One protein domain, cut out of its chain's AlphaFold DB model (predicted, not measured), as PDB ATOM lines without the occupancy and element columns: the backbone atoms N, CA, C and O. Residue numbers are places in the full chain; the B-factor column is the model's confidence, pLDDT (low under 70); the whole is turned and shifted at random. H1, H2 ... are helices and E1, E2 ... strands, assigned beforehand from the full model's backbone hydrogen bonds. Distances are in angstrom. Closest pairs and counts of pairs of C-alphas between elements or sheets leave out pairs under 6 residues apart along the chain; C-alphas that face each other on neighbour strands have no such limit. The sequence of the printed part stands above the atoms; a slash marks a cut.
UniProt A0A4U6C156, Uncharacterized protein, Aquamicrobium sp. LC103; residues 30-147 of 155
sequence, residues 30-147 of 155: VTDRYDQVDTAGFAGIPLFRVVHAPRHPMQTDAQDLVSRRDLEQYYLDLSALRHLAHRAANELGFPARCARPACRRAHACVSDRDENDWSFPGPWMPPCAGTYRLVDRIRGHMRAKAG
ATOM      1  N   VAL A  30      -1.929  35.766  -8.813       96.56
ATOM      2  CA  VAL A  30      -2.111  36.217 -10.203       96.56
ATOM      3  C   VAL A  30      -0.786  36.110 -10.951       96.56
ATOM      4  O   VAL A  30       0.182  36.781 -10.594       96.56
ATOM      5  N   THR A  31      -0.745  35.303 -12.007       95.75
ATOM      6  CA  THR A  31       0.488  34.989 -12.744       95.75
ATOM      7  C   THR A  31       0.286  35.038 -14.257       95.75
ATOM      8  O   THR A  31      -0.805  34.789 -14.761       95.75
ATOM      9  N   ASP A  32       1.337  35.379 -15.001       92.94
ATOM     10  CA  ASP A  32       1.409  35.267 -16.465       92.94
ATOM     11  C   ASP A  32       2.028  33.932 -16.923       92.94
ATOM     12  O   ASP A  32       2.214  33.698 -18.120       92.94
ATOM     13  N   ARG A  33       2.346  33.054 -15.966       93.69
ATOM     14  CA  ARG A  33       2.970  31.754 -16.197       93.69
ATOM     15  C   ARG A  33       1.939  30.635 -16.189       93.69
ATOM     16  O   ARG A  33       1.043  30.607 -15.353       93.69
ATOM     17  N   TYR A  34       2.146  29.696 -17.102       97.06
ATOM     18  CA  TYR A  34       1.393  28.458 -17.227       97.06
ATOM     19  C   TYR A  34       2.363  27.316 -16.933       97.06
ATOM     20  O   TYR A  34       3.252  27.037 -17.742       97.06
ATOM     21  N   ASP A  35       2.268  26.727 -15.743       96.75
ATOM     22  CA  ASP A  35       3.210  25.704 -15.289       96.75
ATOM     23  C   ASP A  35       2.696  24.276 -15.575       96.75
ATOM     24  O   ASP A  35       3.481  23.327 -15.588       96.75
ATOM     25  N   GLN A  36       1.390  24.108 -15.809       96.50
ATOM     26  CA  GLN A  36       0.701  22.825 -15.994       96.50
ATOM     27  C   GLN A  36       0.234  22.560 -17.437       96.50
ATOM     28  O   GLN A  36      -0.128  21.421 -17.756       96.50
ATOM     29  N   VAL A  37       0.215  23.573 -18.308       96.44
ATOM     30  CA  VAL A  37      -0.221  23.449 -19.712       96.44
ATOM     31  C   VAL A  37       0.826  23.968 -20.699       96.44
ATOM     32  O   VAL A  37       1.550  24.921 -20.427       96.44
ATOM     33  N   ASP A  38       0.904  23.335 -21.871       96.19
ATOM     34  CA  ASP A  38       1.831  23.736 -22.933       96.19
ATOM     35  C   ASP A  38       1.286  24.936 -23.721       96.19
ATOM     36  O   ASP A  38       0.246  24.858 -24.379       96.19
ATOM     37  N   THR A  39       2.024  26.043 -23.691       96.62
ATOM     38  CA  THR A  39       1.677  27.282 -24.393       96.62
ATOM     39  C   THR A  39       2.431  27.467 -25.710       96.62
ATOM     40  O   THR A  39       2.265  28.501 -26.360       96.62
ATOM     41  N   ALA A  40       3.253  26.504 -26.149       95.00
ATOM     42  CA  ALA A  40       4.097  26.651 -27.338       95.00
ATOM     43  C   ALA A  40       3.293  26.979 -28.611       95.00
ATOM     44  O   ALA A  40       3.727  27.787 -29.435       95.00
ATOM     45  N   GLY A  41       2.084  26.420 -28.743       91.81
ATOM     46  CA  GLY A  41       1.167  26.702 -29.856       91.81
ATOM     47  C   GLY A  41       0.611  28.132 -29.892       91.81
ATOM     48  O   GLY A  41       0.022  28.531 -30.895       91.81
ATOM     49  N   PHE A  42       0.815  28.915 -28.831       93.31
ATOM     50  CA  PHE A  42       0.307  30.278 -28.665       93.31
ATOM     51  C   PHE A  42       1.407  31.344 -28.740       93.31
ATOM     52  O   PHE A  42       1.200  32.489 -28.338       93.31
ATOM     53  N   ALA A  43       2.582  31.001 -29.274       91.75
ATOM     54  CA  ALA A  43       3.675  31.952 -29.444       91.75
ATOM     55  C   ALA A  43       3.221  33.215 -30.208       91.75
ATOM     56  O   ALA A  43       2.703  33.146 -31.322       91.75
ATOM     57  N   GLY A  44       3.425  34.387 -29.598       90.38
ATOM     58  CA  GLY A  44       3.026  35.684 -30.159       90.38
ATOM     59  C   GLY A  44       1.558  36.071 -29.937       90.38
ATOM     60  O   GLY A  44       1.158  37.166 -30.334       90.38
ATOM     61  N   ILE A  45       0.759  35.218 -29.290       92.44
ATOM     62  CA  ILE A  45      -0.595  35.549 -28.843       92.44
ATOM     63  C   ILE A  45      -0.513  36.053 -27.395       92.44
ATOM     64  O   ILE A  45       0.025  35.348 -26.544       92.44
ATOM     65  N   PRO A  46      -1.050  37.247 -27.079       92.19
ATOM     66  CA  PRO A  46      -1.165  37.686 -25.694       92.19
ATOM     67  C   PRO A  46      -2.026  36.701 -24.903       92.19
ATOM     68  O   PRO A  46      -3.165  36.426 -25.298       92.19
ATOM     69  N   LEU A  47      -1.509  36.213 -23.780       95.88
ATOM     70  CA  LEU A  47      -2.232  35.324 -22.874       95.88
ATOM     71  C   LEU A  47      -2.939  36.121 -21.776       95.88
ATOM     72  O   LEU A  47      -2.573  37.264 -21.499       95.88
ATOM     73  N   PHE A  48      -4.004  35.558 -21.221       96.31
ATOM     74  CA  PHE A  48      -4.601  36.059 -19.989       96.31
ATOM     75  C   PHE A  48      -3.705  35.714 -18.806       96.31
ATOM     76  O   PHE A  48      -3.040  34.680 -18.801       96.31
ATOM     77  N   ARG A  49      -3.727  36.555 -17.772       96.94
ATOM     78  CA  ARG A  49      -3.175  36.152 -16.477       96.94
ATOM     79  C   ARG A  49      -4.080  35.106 -15.837       96.94
ATOM     80  O   ARG A  49      -5.301  35.255 -15.844       96.94
ATOM     81  N   VAL A  50      -3.470  34.074 -15.273       96.69
ATOM     82  CA  VAL A  50      -4.155  33.029 -14.515       96.69
ATOM     83  C   VAL A  50      -4.283  33.488 -13.069       96.69
ATOM     84  O   VAL A  50      -3.334  34.023 -12.495       96.69
ATOM     85  N   VAL A  51      -5.464  33.290 -12.488       96.50
ATOM     86  CA  VAL A  51      -5.755  33.610 -11.085       96.50
ATOM     87  C   VAL A  51      -5.923  32.300 -10.329       96.50
ATOM     88  O   VAL A  51      -6.965  31.662 -10.450       96.50
ATOM     89  N   HIS A  52      -4.910  31.878  -9.577       96.50
ATOM     90  CA  HIS A  52      -4.963  30.677  -8.749       96.50
ATOM     91  C   HIS A  52      -5.456  31.023  -7.344       96.50
ATOM     92  O   HIS A  52      -4.780  31.731  -6.598       96.50
ATOM     93  N   ALA A  53      -6.611  30.479  -6.968       93.94
ATOM     94  CA  ALA A  53      -7.080  30.555  -5.591       93.94
ATOM     95  C   ALA A  53      -6.174  29.727  -4.656       93.94
ATOM     96  O   ALA A  53      -5.592  28.723  -5.093       93.94
ATOM     97  N   PRO A  54      -6.077  30.088  -3.364       95.12
ATOM     98  CA  PRO A  54      -5.405  29.261  -2.375       95.12
ATOM     99  C   PRO A  54      -5.970  27.842  -2.350       95.12
ATOM    100  O   PRO A  54      -7.183  27.629  -2.435       95.12
ATOM    101  N   ARG A  55      -5.083  26.861  -2.166       96.31
ATOM    102  CA  ARG A  55      -5.483  25.462  -2.021       96.31
ATOM    103  C   ARG A  55      -6.474  25.316  -0.871       96.31
ATOM    104  O   ARG A  55      -6.206  25.751   0.252       96.31
ATOM    105  N   HIS A  56      -7.585  24.625  -1.116       95.25
ATOM    106  CA  HIS A  56      -8.552  24.365  -0.057       95.25
ATOM    107  C   HIS A  56      -7.928  23.464   1.036       95.25
ATOM    108  O   HIS A  56      -7.252  22.488   0.702       95.25
ATOM    109  N   PRO A  57      -8.174  23.696   2.343       97.00
ATOM    110  CA  PRO A  57      -7.507  22.948   3.421       97.00
ATOM    111  C   PRO A  57      -7.689  21.423   3.374       97.00
ATOM    112  O   PRO A  57      -6.841  20.681   3.860       97.00
ATOM    113  N   MET A  58      -8.795  20.950   2.793       97.50
ATOM    114  CA  MET A  58      -9.110  19.519   2.651       97.50
ATOM    115  C   MET A  58      -8.674  18.916   1.307       97.50
ATOM    116  O   MET A  58      -8.940  17.743   1.051       97.50
ATOM    117  N   GLN A  59      -8.065  19.710   0.427       97.62
ATOM    118  CA  GLN A  59      -7.641  19.269  -0.895       97.62
ATOM    119  C   GLN A  59      -6.270  18.598  -0.812       97.62
ATOM    120  O   GLN A  59      -5.318  19.145  -0.255       97.62
ATOM    121  N   THR A  60      -6.179  17.394  -1.369       98.00
ATOM    122  CA  THR A  60      -4.905  16.679  -1.534       98.00
ATOM    123  C   THR A  60      -4.034  17.338  -2.604       98.00
ATOM    124  O   THR A  60      -4.550  18.005  -3.498       98.00
ATOM    125  N   ASP A  61      -2.726  17.082  -2.577       97.56
ATOM    126  CA  ASP A  61      -1.787  17.619  -3.575       97.56
ATOM    127  C   ASP A  61      -2.177  17.226  -5.010       97.56
ATOM    128  O   ASP A  61      -2.149  18.048  -5.919       97.56
ATOM    129  N   ALA A  62      -2.615  15.980  -5.218       97.56
ATOM    130  CA  ALA A  62      -3.053  15.518  -6.533       97.56
ATOM    131  C   ALA A  62      -4.306  16.259  -7.027       97.56
ATOM    132  O   ALA A  62      -4.411  16.574  -8.210       97.56
ATOM    133  N   GLN A  63      -5.255  16.551  -6.132       97.94
ATOM    134  CA  GLN A  63      -6.448  17.322  -6.484       97.94
ATOM    135  C   GLN A  63      -6.111  18.784  -6.775       97.94
ATOM    136  O   GLN A  63      -6.707  19.361  -7.675       97.94
ATOM    137  N   ASP A  64      -5.182  19.378  -6.025       96.88
ATOM    138  CA  ASP A  64      -4.718  20.751  -6.252       96.88
ATOM    139  C   ASP A  64      -4.053  20.894  -7.624       96.88
ATOM    140  O   ASP A  64      -4.406  21.782  -8.395       96.88
ATOM    141  N   LEU A  65      -3.183  19.946  -7.987       96.69
ATOM    142  CA  LEU A  65      -2.536  19.923  -9.299       96.69
ATOM    143  C   LEU A  65      -3.540  19.811 -10.454       96.69
ATOM    144  O   LEU A  65      -3.398  20.516 -11.452       96.69
ATOM    145  N   VAL A  66      -4.568  18.961 -10.326       97.62
ATOM    146  CA  VAL A  66      -5.634  18.863 -11.339       97.62
ATOM    147  C   VAL A  66      -6.404  20.178 -11.438       97.62
ATOM    148  O   VAL A  66      -6.582  20.686 -12.540       97.62
ATOM    149  N   SER A  67      -6.795  20.772 -10.307       96.56
ATOM    150  CA  SER A  67      -7.495  22.061 -10.303       96.56
ATOM    151  C   SER A  67      -6.665  23.183 -10.930       96.56
ATOM    152  O   SER A  67      -7.202  23.946 -11.729       96.56
ATOM    153  N   ARG A  68      -5.362  23.263 -10.624       97.31
ATOM    154  CA  ARG A  68      -4.450  24.227 -11.255       97.31
ATOM    155  C   ARG A  68      -4.366  24.005 -12.761       97.31
ATOM    156  O   ARG A  68      -4.534  24.951 -13.522       97.31
ATOM    157  N   ARG A  69      -4.188  22.758 -13.205       97.81
ATOM    158  CA  ARG A  69      -4.125  22.423 -14.633       97.81
ATOM    159  C   ARG A  69      -5.400  22.795 -15.387       97.81
ATOM    160  O   ARG A  69      -5.309  23.378 -16.463       97.81
ATOM    161  N   ASP A  70      -6.565  22.464 -14.841       98.00
ATOM    162  CA  ASP A  70      -7.851  22.775 -15.474       98.00
ATOM    163  C   ASP A  70      -8.063  24.291 -15.577       98.00
ATOM    164  O   ASP A  70      -8.540  24.793 -16.597       98.00
ATOM    165  N   LEU A  71      -7.659  25.036 -14.543       97.44
ATOM    166  CA  LEU A  71      -7.762  26.490 -14.523       97.44
ATOM    167  C   LEU A  71      -6.814  27.149 -15.527       97.44
ATOM    168  O   LEU A  71      -7.222  28.032 -16.282       97.44
ATOM    169  N   GLU A  72      -5.565  26.698 -15.580       98.25
ATOM    170  CA  GLU A  72      -4.607  27.136 -16.589       98.25
ATOM    171  C   GLU A  72      -5.121  26.844 -18.007       98.25
ATOM    172  O   GLU A  72      -5.132  27.738 -18.853       98.25
ATOM    173  N   GLN A  73      -5.637  25.639 -18.273       98.06
ATOM    174  CA  GLN A  73      -6.217  25.318 -19.579       98.06
ATOM    175  C   GLN A  73      -7.378  26.258 -19.927       98.06
ATOM    176  O   GLN A  73      -7.445  26.768 -21.044       98.06
ATOM    177  N   TYR A  74      -8.252  26.551 -18.965       96.88
ATOM    178  CA  TYR A  74      -9.364  27.476 -19.152       96.88
ATOM    179  C   TYR A  74      -8.903  28.886 -19.564       96.88
ATOM    180  O   TYR A  74      -9.429  29.459 -20.523       96.88
ATOM    181  N   TYR A  75      -7.894  29.451 -18.897       97.06
ATOM    182  CA  TYR A  75      -7.358  30.768 -19.263       97.06
ATOM    183  C   TYR A  75      -6.596  30.751 -20.597       97.06
ATOM    184  O   TYR A  75      -6.606  31.744 -21.336       97.06
ATOM    185  N   LEU A  76      -5.951  29.635 -20.945       97.00
ATOM    186  CA  LEU A  76      -5.334  29.454 -22.260       97.00
ATOM    187  C   LEU A  76      -6.403  29.452 -23.366       97.00
ATOM    188  O   LEU A  76      -6.273  30.175 -24.357       97.00
ATOM    189  N   ASP A  77      -7.510  28.740 -23.155       96.00
ATOM    190  CA  ASP A  77      -8.652  28.714 -24.072       96.00
ATOM    191  C   ASP A  77      -9.288  30.107 -24.218       96.00
ATOM    192  O   ASP A  77      -9.589  30.544 -25.332       96.00
ATOM    193  N   LEU A  78      -9.428  30.864 -23.122       95.94
ATOM    194  CA  LEU A  78      -9.874  32.262 -23.175       95.94
ATOM    195  C   LEU A  78      -8.933  33.138 -24.007       95.94
ATOM    196  O   LEU A  78      -9.397  34.001 -24.756       95.94
ATOM    197  N   SER A  79      -7.624  32.909 -23.920       96.00
ATOM    198  CA  SER A  79      -6.619  33.633 -24.710       96.00
ATOM    199  C   SER A  79      -6.777  33.342 -26.203       96.00
ATOM    200  O   SER A  79      -6.771  34.265 -27.027       96.00
ATOM    201  N   ALA A  80      -7.011  32.073 -26.548       94.62
ATOM    202  CA  ALA A  80      -7.341  31.644 -27.903       94.62
ATOM    203  C   ALA A  80      -8.608  32.343 -28.414       94.62
ATOM    204  O   ALA A  80      -8.613  32.950 -29.491       94.62
ATOM    205  N   LEU A  81      -9.680  32.310 -27.615       94.56
ATOM    206  CA  LEU A  81     -10.953  32.944 -27.940       94.56
ATOM    207  C   LEU A  81     -10.801  34.454 -28.129       94.56
ATOM    208  O   LEU A  81     -11.348  34.989 -29.094       94.56
ATOM    209  N   ARG A  82     -10.014  35.131 -27.282       95.50
ATOM    210  CA  ARG A  82      -9.707  36.562 -27.422       95.50
ATOM    211  C   ARG A  82      -9.044  36.866 -28.752       95.50
ATOM    212  O   ARG A  82      -9.508  37.737 -29.491       95.50
ATOM    213  N   HIS A  83      -8.008  36.108 -29.098       94.38
ATOM    214  CA  HIS A  83      -7.310  36.274 -30.368       94.38
ATOM    215  C   HIS A  83      -8.257  36.112 -31.570       94.38
ATOM    216  O   HIS A  83      -8.302  36.967 -32.463       94.38
ATOM    217  N   LEU A  84      -9.060  35.045 -31.576       94.62
ATOM    218  CA  LEU A  84     -10.013  34.765 -32.650       94.62
ATOM    219  C   LEU A  84     -11.113  35.831 -32.740       94.62
ATOM    220  O   LEU A  84     -11.448  36.269 -33.842       94.62
ATOM    221  N   ALA A  85     -11.636  36.296 -31.604       95.31
ATOM    222  CA  ALA A  85     -12.663  37.330 -31.553       95.31
ATOM    223  C   ALA A  85     -12.145  38.680 -32.072       95.31
ATOM    224  O   ALA A  85     -12.841  39.356 -32.834       95.31
ATOM    225  N   HIS A  86     -10.907  39.058 -31.736       94.94
ATOM    226  CA  HIS A  86     -10.270  40.265 -32.271       94.94
ATOM    227  C   HIS A  86     -10.068  40.176 -33.787       94.94
ATOM    228  O   HIS A  86     -10.387  41.128 -34.507       94.94
ATOM    229  N   ARG A  87      -9.609  39.024 -34.299       94.19
ATOM    230  CA  ARG A  87      -9.539  38.776 -35.749       94.19
ATOM    231  C   ARG A  87     -10.911  38.884 -36.412       94.19
ATOM    232  O   ARG A  87     -11.033  39.570 -37.423       94.19
ATOM    233  N   ALA A  88     -11.933  38.253 -35.844       95.56
ATOM    234  CA  ALA A  88     -13.292  38.295 -36.376       95.56
ATOM    235  C   ALA A  88     -13.844  39.728 -36.414       95.56
ATOM    236  O   ALA A  88     -14.374  40.155 -37.436       95.56
ATOM    237  N   ALA A  89     -13.659  40.511 -35.348       95.25
ATOM    238  CA  ALA A  89     -14.076  41.912 -35.314       95.25
ATOM    239  C   ALA A  89     -13.382  42.762 -36.393       95.25
ATOM    240  O   ALA A  89     -14.025  43.623 -36.998       95.25
ATOM    241  N   ASN A  90     -12.091  42.513 -36.652       94.62
ATOM    242  CA  ASN A  90     -11.348  43.166 -37.734       94.62
ATOM    243  C   ASN A  90     -11.921  42.823 -39.107       94.62
ATOM    244  O   ASN A  90     -12.205  43.722 -39.893       94.62
ATOM    245  N   GLU A  91     -12.136  41.536 -39.376       94.75
ATOM    246  CA  GLU A  91     -12.686  41.052 -40.645       94.75
ATOM    247  C   GLU A  91     -14.116  41.566 -40.890       94.75
ATOM    248  O   GLU A  91     -14.478  41.887 -42.018       94.75
ATOM    249  N   LEU A  92     -14.909  41.726 -39.826       94.75
ATOM    250  CA  LEU A  92     -16.251  42.314 -39.870       94.75
ATOM    251  C   LEU A  92     -16.251  43.856 -39.962       94.75
ATOM    252  O   LEU A  92     -17.318  44.467 -40.062       94.75
ATOM    253  N   GLY A  93     -15.081  44.504 -39.912       94.75
ATOM    254  CA  GLY A  93     -14.932  45.955 -40.059       94.75
ATOM    255  C   GLY A  93     -15.406  46.777 -38.855       94.75
ATOM    256  O   GLY A  93     -15.649  47.980 -38.981       94.75
ATOM    257  N   PHE A  94     -15.545  46.165 -37.676       94.50
ATOM    258  CA  PHE A  94     -16.013  46.856 -36.469       94.50
ATOM    259  C   PHE A  94     -15.083  47.978 -35.973       94.50
ATOM    260  O   PHE A  94     -15.607  49.005 -35.531       94.50
ATOM    261  N   PRO A  95     -13.738  47.878 -36.073       94.19
ATOM    262  CA  PRO A  95     -12.837  48.937 -35.615       94.19
ATOM    263  C   PRO A  95     -13.130  50.317 -36.202       94.19
ATOM    264  O   PRO A  95     -13.005  51.301 -35.483       94.19
ATOM    265  N   ALA A  96     -13.594  50.401 -37.456       91.06
ATOM    266  CA  ALA A  96     -13.920  51.667 -38.120       91.06
ATOM    267  C   ALA A  96     -15.043  52.453 -37.416       91.06
ATOM    268  O   ALA A  96     -15.119  53.675 -37.534       91.06
ATOM    269  N   ARG A  97     -15.904  51.754 -36.669       88.56
ATOM    270  CA  ARG A  97     -17.078  52.306 -35.974       88.56
ATOM    271  C   ARG A  97     -16.963  52.196 -34.454       88.56
ATOM    272  O   ARG A  97     -17.886  52.574 -33.741       88.56
ATOM    273  N   CYS A  98     -15.852  51.659 -33.956       90.00
ATOM    274  CA  CYS A  98     -15.626  51.453 -32.533       90.00
ATOM    275  C   CYS A  98     -15.678  52.789 -31.784       90.00
ATOM    276  O   CYS A  98     -15.156  53.783 -32.283       90.00
ATOM    277  N   ALA A  99     -16.223  52.813 -30.564       87.12
ATOM    278  CA  ALA A  99     -16.218  54.000 -29.707       87.12
ATOM    279  C   ALA A  99     -14.793  54.457 -29.330       87.12
ATOM    280  O   ALA A  99     -14.548  55.653 -29.150       87.12
ATOM    281  N   ARG A 100     -13.817  53.538 -29.298       89.38
ATOM    282  CA  ARG A 100     -12.415  53.835 -28.973       89.38
ATOM    283  C   ARG A 100     -11.677  54.464 -30.171       89.38
ATOM    284  O   ARG A 100     -11.550  53.815 -31.212       89.38
ATOM    285  N   PRO A 101     -11.115  55.686 -30.042       91.25
ATOM    286  CA  PRO A 101     -10.406  56.351 -31.140       91.25
ATOM    287  C   PRO A 101      -9.173  55.599 -31.653       91.25
ATOM    288  O   PRO A 101      -8.859  55.690 -32.836       91.25
ATOM    289  N   ALA A 102      -8.477  54.859 -30.781       91.62
ATOM    290  CA  ALA A 102      -7.300  54.078 -31.160       91.62
ATOM    291  C   ALA A 102      -7.636  53.010 -32.213       91.62
ATOM    292  O   ALA A 102      -6.975  52.957 -33.246       91.62
ATOM    293  N   CYS A 103      -8.716  52.245 -32.006       93.19
ATOM    294  CA  CYS A 103      -9.162  51.229 -32.960       93.19
ATOM    295  C   CYS A 103      -9.565  51.835 -34.307       93.19
ATOM    296  O   CYS A 103      -9.217  51.293 -35.355       93.19
ATOM    297  N   ARG A 104     -10.255  52.987 -34.287       93.88
ATOM    298  CA  ARG A 104     -10.641  53.692 -35.519       93.88
ATOM    299  C   ARG A 104      -9.421  54.134 -36.323       93.88
ATOM    300  O   ARG A 104      -9.378  53.886 -37.519       93.88
ATOM    301  N   ARG A 105      -8.424  54.745 -35.670       93.56
ATOM    302  CA  ARG A 105      -7.188  55.212 -36.329       93.56
ATOM    303  C   ARG A 105      -6.334  54.069 -36.872       93.56
ATOM    304  O   ARG A 105      -5.767  54.201 -37.946       93.56
ATOM    305  N   ALA A 106      -6.235  52.971 -36.128       92.31
ATOM    306  CA  ALA A 106      -5.458  51.806 -36.540       92.31
ATOM    307  C   ALA A 106      -6.175  50.947 -37.595       92.31
ATOM    308  O   ALA A 106      -5.568  50.031 -38.137       92.31
ATOM    309  N   HIS A 107      -7.471  51.193 -37.840       90.00
ATOM    310  CA  HIS A 107      -8.347  50.314 -38.621       90.00
ATOM    311  C   HIS A 107      -8.297  48.843 -38.160       90.00
ATOM    312  O   HIS A 107      -8.547  47.922 -38.933       90.00
ATOM    313  N   ALA A 108      -7.998  48.634 -36.876       90.06
ATOM    314  CA  ALA A 108      -7.808  47.333 -36.257       90.06
ATOM    315  C   ALA A 108      -8.218  47.383 -34.777       90.06
ATOM    316  O   ALA A 108      -8.108  48.412 -34.110       90.06
ATOM    317  N   CYS A 109      -8.697  46.263 -34.244       88.56
ATOM    318  CA  CYS A 109      -9.053  46.080 -32.849       88.56
ATOM    319  C   CYS A 109      -7.778  45.877 -32.026       88.56
ATOM    320  O   CYS A 109      -7.350  44.752 -31.780       88.56
ATOM    321  N   VAL A 110      -7.173  46.998 -31.637       86.31
ATOM    322  CA  VAL A 110      -5.905  47.075 -30.886       86.31
ATOM    323  C   VAL A 110      -6.109  47.314 -29.389       86.31
ATOM    324  O   VAL A 110      -5.190  47.700 -28.681       86.31
ATOM    325  N   SER A 111      -7.345  47.211 -28.915       85.81
ATOM    326  CA  SER A 111      -7.705  47.496 -27.533       85.81
ATOM    327  C   SER A 111      -8.341  46.276 -26.910       85.81
ATOM    328  O   SER A 111      -9.228  45.695 -27.528       85.81
ATOM    329  N   ASP A 112      -7.971  45.993 -25.669       89.81
ATOM    330  CA  ASP A 112      -8.570  44.928 -24.877       89.81
ATOM    331  C   ASP A 112      -9.615  45.477 -23.899       89.81
ATOM    332  O   ASP A 112      -9.671  46.683 -23.582       89.81
ATOM    333  N   ARG A 113     -10.495  44.579 -23.458       89.81
ATOM    334  CA  ARG A 113     -11.255  44.779 -22.226       89.81
ATOM    335  C   ARG A 113     -10.327  44.545 -21.038       89.81
ATOM    336  O   ARG A 113      -9.270  43.940 -21.178       89.81
ATOM    337  N   ASP A 114     -10.726  45.069 -19.890       90.62
ATOM    338  CA  ASP A 114     -10.066  44.704 -18.641       90.62
ATOM    339  C   ASP A 114     -10.215  43.188 -18.440       90.62
ATOM    340  O   ASP A 114     -11.298  42.651 -18.675       90.62
ATOM    341  N   GLU A 115      -9.143  42.497 -18.052       93.44
ATOM    342  CA  GLU A 115      -9.167  41.043 -17.844       93.44
ATOM    343  C   GLU A 115     -10.098  40.634 -16.699       93.44
ATOM    344  O   GLU A 115     -10.605  39.516 -16.691       93.44
ATOM    345  N   ASN A 116     -10.391  41.567 -15.793       93.06
ATOM    346  CA  ASN A 116     -11.339  41.388 -14.703       93.06
ATOM    347  C   ASN A 116     -12.777  41.765 -15.100       93.06
ATOM    348  O   ASN A 116     -13.685  41.651 -14.281       93.06
ATOM    349  N   ASP A 117     -13.023  42.245 -16.326       92.25
ATOM    350  CA  ASP A 117     -14.366  42.597 -16.796       92.25
ATOM    351  C   ASP A 117     -15.105  41.364 -17.328       92.25
ATOM    352  O   ASP A 117     -15.151  41.083 -18.529       92.25
ATOM    353  N   TRP A 118     -15.722  40.644 -16.395       90.75
ATOM    354  CA  TRP A 118     -16.518  39.439 -16.612       90.75
ATOM    355  C   TRP A 118     -17.960  39.716 -17.029       90.75
ATOM    356  O   TRP A 118     -18.773  38.793 -17.113       90.75
ATOM    357  N   SER A 119     -18.297  40.965 -17.351       87.88
ATOM    358  CA  SER A 119     -19.598  41.230 -17.955       87.88
ATOM    359  C   SER A 119     -19.730  40.595 -19.320       87.88
ATOM    360  O   SER A 119     -18.776  40.552 -20.105       87.88
ATOM    361  N   PHE A 120     -20.949  40.143 -19.619       84.81
ATOM    362  CA  PHE A 120     -21.262  39.430 -20.846       84.81
ATOM    363  C   PHE A 120     -20.649  40.112 -22.083       84.81
ATOM    364  O   PHE A 120     -20.809  41.307 -22.274       84.81
ATOM    365  N   PRO A 121     -19.956  39.395 -22.975       88.38
ATOM    366  CA  PRO A 121     -19.718  37.951 -22.986       88.38
ATOM    367  C   PRO A 121     -18.437  37.518 -22.245       88.38
ATOM    368  O   PRO A 121     -18.042  36.359 -22.366       88.38
ATOM    369  N   GLY A 122     -17.781  38.426 -21.524       91.44
ATOM    370  CA  GLY A 122     -16.530  38.224 -20.800       91.44
ATOM    371  C   GLY A 122     -15.374  39.078 -21.338       91.44
ATOM    372  O   GLY A 122     -15.532  39.800 -22.338       91.44
ATOM    373  N   PRO A 123     -14.192  38.976 -20.709       93.31
ATOM    374  CA  PRO A 123     -13.040  39.824 -21.012       93.31
ATOM    375  C   PRO A 123     -12.358  39.469 -22.343       93.31
ATOM    376  O   PRO A 123     -11.619  40.271 -22.908       93.31
ATOM    377  N   TRP A 124     -12.633  38.281 -22.890       94.31
ATOM    378  CA  TRP A 124     -12.089  37.810 -24.166       94.31
ATOM    379  C   TRP A 124     -12.708  38.498 -25.391       94.31
ATOM    380  O   TRP A 124     -12.141  38.464 -26.478       94.31
ATOM    381  N   MET A 125     -13.878  39.121 -25.265       94.56
ATOM    382  CA  MET A 125     -14.512  39.787 -26.400       94.56
ATOM    383  C   MET A 125     -13.918  41.181 -26.621       94.56
ATOM    384  O   MET A 125     -13.771  41.937 -25.661       94.56
ATOM    385  N   PRO A 126     -13.644  41.588 -27.872       93.12
ATOM    386  CA  PRO A 126     -13.131  42.916 -28.153       93.12
ATOM    387  C   PRO A 126     -14.093  44.024 -27.701       93.12
ATOM    388  O   PRO A 126     -15.300  43.929 -27.935       93.12
ATOM    389  N   PRO A 127     -13.582  45.167 -27.210       89.19
ATOM    390  CA  PRO A 127     -14.401  46.325 -26.845       89.19
ATOM    391  C   PRO A 127     -15.100  46.974 -28.051       89.19
ATOM    392  O   PRO A 127     -15.964  47.832 -27.884       89.19
ATOM    393  N   CYS A 128     -14.728  46.595 -29.280       90.06
ATOM    394  CA  CYS A 128     -15.451  46.982 -30.492       90.06
ATOM    395  C   CYS A 128     -16.847  46.335 -30.582       90.06
ATOM    396  O   CYS A 128     -17.691  46.842 -31.316       90.06
ATOM    397  N   ALA A 129     -17.098  45.245 -29.851       88.94
ATOM    398  CA  ALA A 129     -18.388  44.568 -29.770       88.94
ATOM    399  C   ALA A 129     -19.227  45.141 -28.614       88.94
ATOM    400  O   ALA A 129     -19.456  44.486 -27.605       88.94
ATOM    401  N   GLY A 130     -19.640  46.402 -28.747       82.69
ATOM    402  CA  GLY A 130     -20.282  47.160 -27.662       82.69
ATOM    403  C   GLY A 130     -21.750  46.822 -27.370       82.69
ATOM    404  O   GLY A 130     -22.323  47.426 -26.469       82.69
ATOM    405  N   THR A 131     -22.363  45.909 -28.127       88.25
ATOM    406  CA  THR A 131     -23.765  45.487 -27.959       88.25
ATOM    407  C   THR A 131     -23.903  43.979 -28.156       88.25
ATOM    408  O   THR A 131     -23.080  43.363 -28.846       88.25
ATOM    409  N   TYR A 132     -24.972  43.390 -27.616       88.75
ATOM    410  CA  TYR A 132     -25.289  41.965 -27.767       88.75
ATOM    411  C   TYR A 132     -25.336  41.532 -29.240       88.75
ATOM    412  O   TYR A 132     -24.714  40.539 -29.619       88.75
ATOM    413  N   ARG A 133     -25.950  42.337 -30.118       91.50
ATOM    414  CA  ARG A 133     -25.997  42.051 -31.563       91.50
ATOM    415  C   ARG A 133     -24.603  41.932 -32.189       91.50
ATOM    416  O   ARG A 133     -24.378  41.082 -33.049       91.50
ATOM    417  N   LEU A 134     -23.658  42.795 -31.811       91.69
ATOM    418  CA  LEU A 134     -22.295  42.744 -32.356       91.69
ATOM    419  C   LEU A 134     -21.508  41.547 -31.813       91.69
ATOM    420  O   LEU A 134     -20.743  40.937 -32.563       91.69
ATOM    421  N   VAL A 135     -21.734  41.188 -30.549       92.75
ATOM    422  CA  VAL A 135     -21.185  39.976 -29.927       92.75
ATOM    423  C   VAL A 135     -21.629  38.727 -30.688       92.75
ATOM    424  O   VAL A 135     -20.790  37.903 -31.064       92.75
ATOM    425  N   ASP A 136     -22.920  38.608 -30.991       93.62
ATOM    426  CA  ASP A 136     -23.450  37.447 -31.707       93.62
ATOM    427  C   ASP A 136     -22.943  37.366 -33.146       93.62
ATOM    428  O   ASP A 136     -22.632  36.278 -33.630       93.62
ATOM    429  N   ARG A 137     -22.736  38.509 -33.813       95.25
ATOM    430  CA  ARG A 137     -22.091  38.539 -35.135       95.25
ATOM    431  C   ARG A 137     -20.660  38.006 -35.101       95.25
ATOM    432  O   ARG A 137     -20.280  37.264 -36.004       95.25
ATOM    433  N   ILE A 138     -19.875  38.348 -34.077       95.19
ATOM    434  CA  ILE A 138     -18.517  37.802 -33.908       95.19
ATOM    435  C   ILE A 138     -18.574  36.296 -33.670       95.19
ATOM    436  O   ILE A 138     -17.875  35.549 -34.351       95.19
ATOM    437  N   ARG A 139     -19.437  35.839 -32.756       94.25
ATOM    438  CA  ARG A 139     -19.609  34.407 -32.467       94.25
ATOM    439  C   ARG A 139     -20.032  33.626 -33.710       94.25
ATOM    440  O   ARG A 139     -19.448  32.584 -33.993       94.25
ATOM    441  N   GLY A 140     -20.997  34.141 -34.468       94.50
ATOM    442  CA  GLY A 140     -21.441  33.556 -35.733       94.50
ATOM    443  C   GLY A 140     -20.308  33.463 -36.755       94.50
ATOM    444  O   GLY A 140     -20.097  32.405 -37.341       94.50
ATOM    445  N   HIS A 141     -19.518  34.529 -36.904       95.38
ATOM    446  CA  HIS A 141     -18.361  34.548 -37.805       95.38
ATOM    447  C   HIS A 141     -17.271  33.547 -37.393       95.38
ATOM    448  O   HIS A 141     -16.727  32.837 -38.237       95.38
ATOM    449  N   MET A 142     -16.980  33.440 -36.093       94.25
ATOM    450  CA  MET A 142     -16.034  32.456 -35.558       94.25
ATOM    451  C   MET A 142     -16.502  31.017 -35.814       94.25
ATOM    452  O   MET A 142     -15.715  30.201 -36.286       94.25
ATOM    453  N   ARG A 143     -17.784  30.714 -35.559       91.75
ATOM    454  CA  ARG A 143     -18.376  29.390 -35.824       91.75
ATOM    455  C   ARG A 143     -18.317  29.027 -37.305       91.75
ATOM    456  O   ARG A 143     -17.844  27.945 -37.641       91.75
ATOM    457  N   ALA A 144     -18.693  29.961 -38.180       90.62
ATOM    458  CA  ALA A 144     -18.615  29.770 -39.625       90.62
ATOM    459  C   ALA A 144     -17.184  29.436 -40.079       90.62
ATOM    460  O   ALA A 144     -16.983  28.509 -40.863       90.62
ATOM    461  N   LYS A 145     -16.170  30.128 -39.539       87.56
ATOM    462  CA  LYS A 145     -14.757  29.830 -39.835       87.56
ATOM    463  C   LYS A 145     -14.270  28.495 -39.286       87.56
ATOM    464  O   LYS A 145     -13.404  27.882 -39.901       87.56
ATOM    465  N   ALA A 146     -14.818  28.045 -38.165       84.31
ATOM    466  CA  ALA A 146     -14.518  26.734 -37.602       84.31
ATOM    467  C   ALA A 146     -15.192  25.577 -38.370       84.31
ATOM    468  O   ALA A 146     -15.029  24.424 -37.986       84.31
ATOM    469  N   GLY A 147     -15.972  25.860 -39.423       77.69
ATOM    470  CA  GLY A 147     -16.776  24.847 -40.115       77.69
ATOM    471  C   GLY A 147     -17.967  24.353 -39.288       77.69
ATOM    472  O   GLY A 147     -18.614  23.377 -39.656       77.69
TER     473      GLY A 147
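AT A GLANCE: This is residues 30 to 147 of the 155 residues of an uncharacterized protein of Aquamicrobium sp. LC103 (UniProt A0A4U6C156). One long helix, H1, is the spine of an elongated body, with a long loop and the short strand E1 beside its first part, H4 crossing it near its last end, and the small helices H2 and H3 gathered just beyond that end. Residues 30 to 49 loop out and come back to E1, while residues 107 to 131 fold back from H3 beside the last part of H1 before reaching H4. The printed part has 118 residues with one named strand and four named helices, in the order E1, H1, H2, H3, H4, and it forms no sheet of named strands. The class is mostly helix, though under half of the residues, 58 of the 118, are in named elements. The whole is only just loose, close to compact, with a radius of gyration of the C-alphas of 16.4 A and spans of 51 by 28 by 25 A.

IN THESE COORDINATES: The printed part begins at Val 30, and residues 30 to 49 hold no named element. E1 is residues 50 to 52, with C-alpha 50 at (-4.155, 33.029, -14.515). H1 is residues 61 to 91, 45.2 A long from C-alpha 61 at (-1.787, 17.619, -3.575) to C-alpha 91 at (-12.686, 41.052, -40.645). H2 is residues 94 to 97 and H3 is residues 101 to 106, with lengths of 5.6 A and 8.6 A. After residues 107 to 131, H4 is residues 132 to 145, 20.1 A long, and ends with C-alpha 145 at (-14.757, 29.830, -39.835).

HOW THE PARTS SIT: E1 pairs with no named strand, but residues 30 to 31 pair with its residues 50 to 51, antiparallel. The closest C-alphas of E1 and H1 are those of Val 50 and Tyr 75, 6.2 A apart. H1 and H4 touch, and their lines are about perpendicular at 83 degrees. H1 touches H4 with residues 84 to 89 alone, and H4 touches H1 with residues 138 to 142 alone; the closest C-alphas of the two helices are those of Ala 88 and Ile 138, 5.8 A apart. H1 and H2 are close but not clearly touching, the closest C-alphas being those of Ala 89 and Pro 95, 7.1 A apart. H2 and H3 touch, with the C-alphas of Ala 96 and Arg 104 closest at 4.6 A. H1 and H3 are apart, and so are H3 and H4. In H1, H3 and H4 every O i to N i+4 pair is within hydrogen-bond range; H2 is too short for such a pair.

THE WHOLE: The two C-alphas farthest apart, those of Met 58 and Arg 105, are 52.9 A from each other. The printed part has no cut. The links from H1 to H2 and from H2 to H3 are tight, the link from E1 to H1 is short, and the link from H3 to H4, 25 residues, is long. The mean pLDDT of the printed part is 93.4, and no printed residue is under 70 in this predicted model.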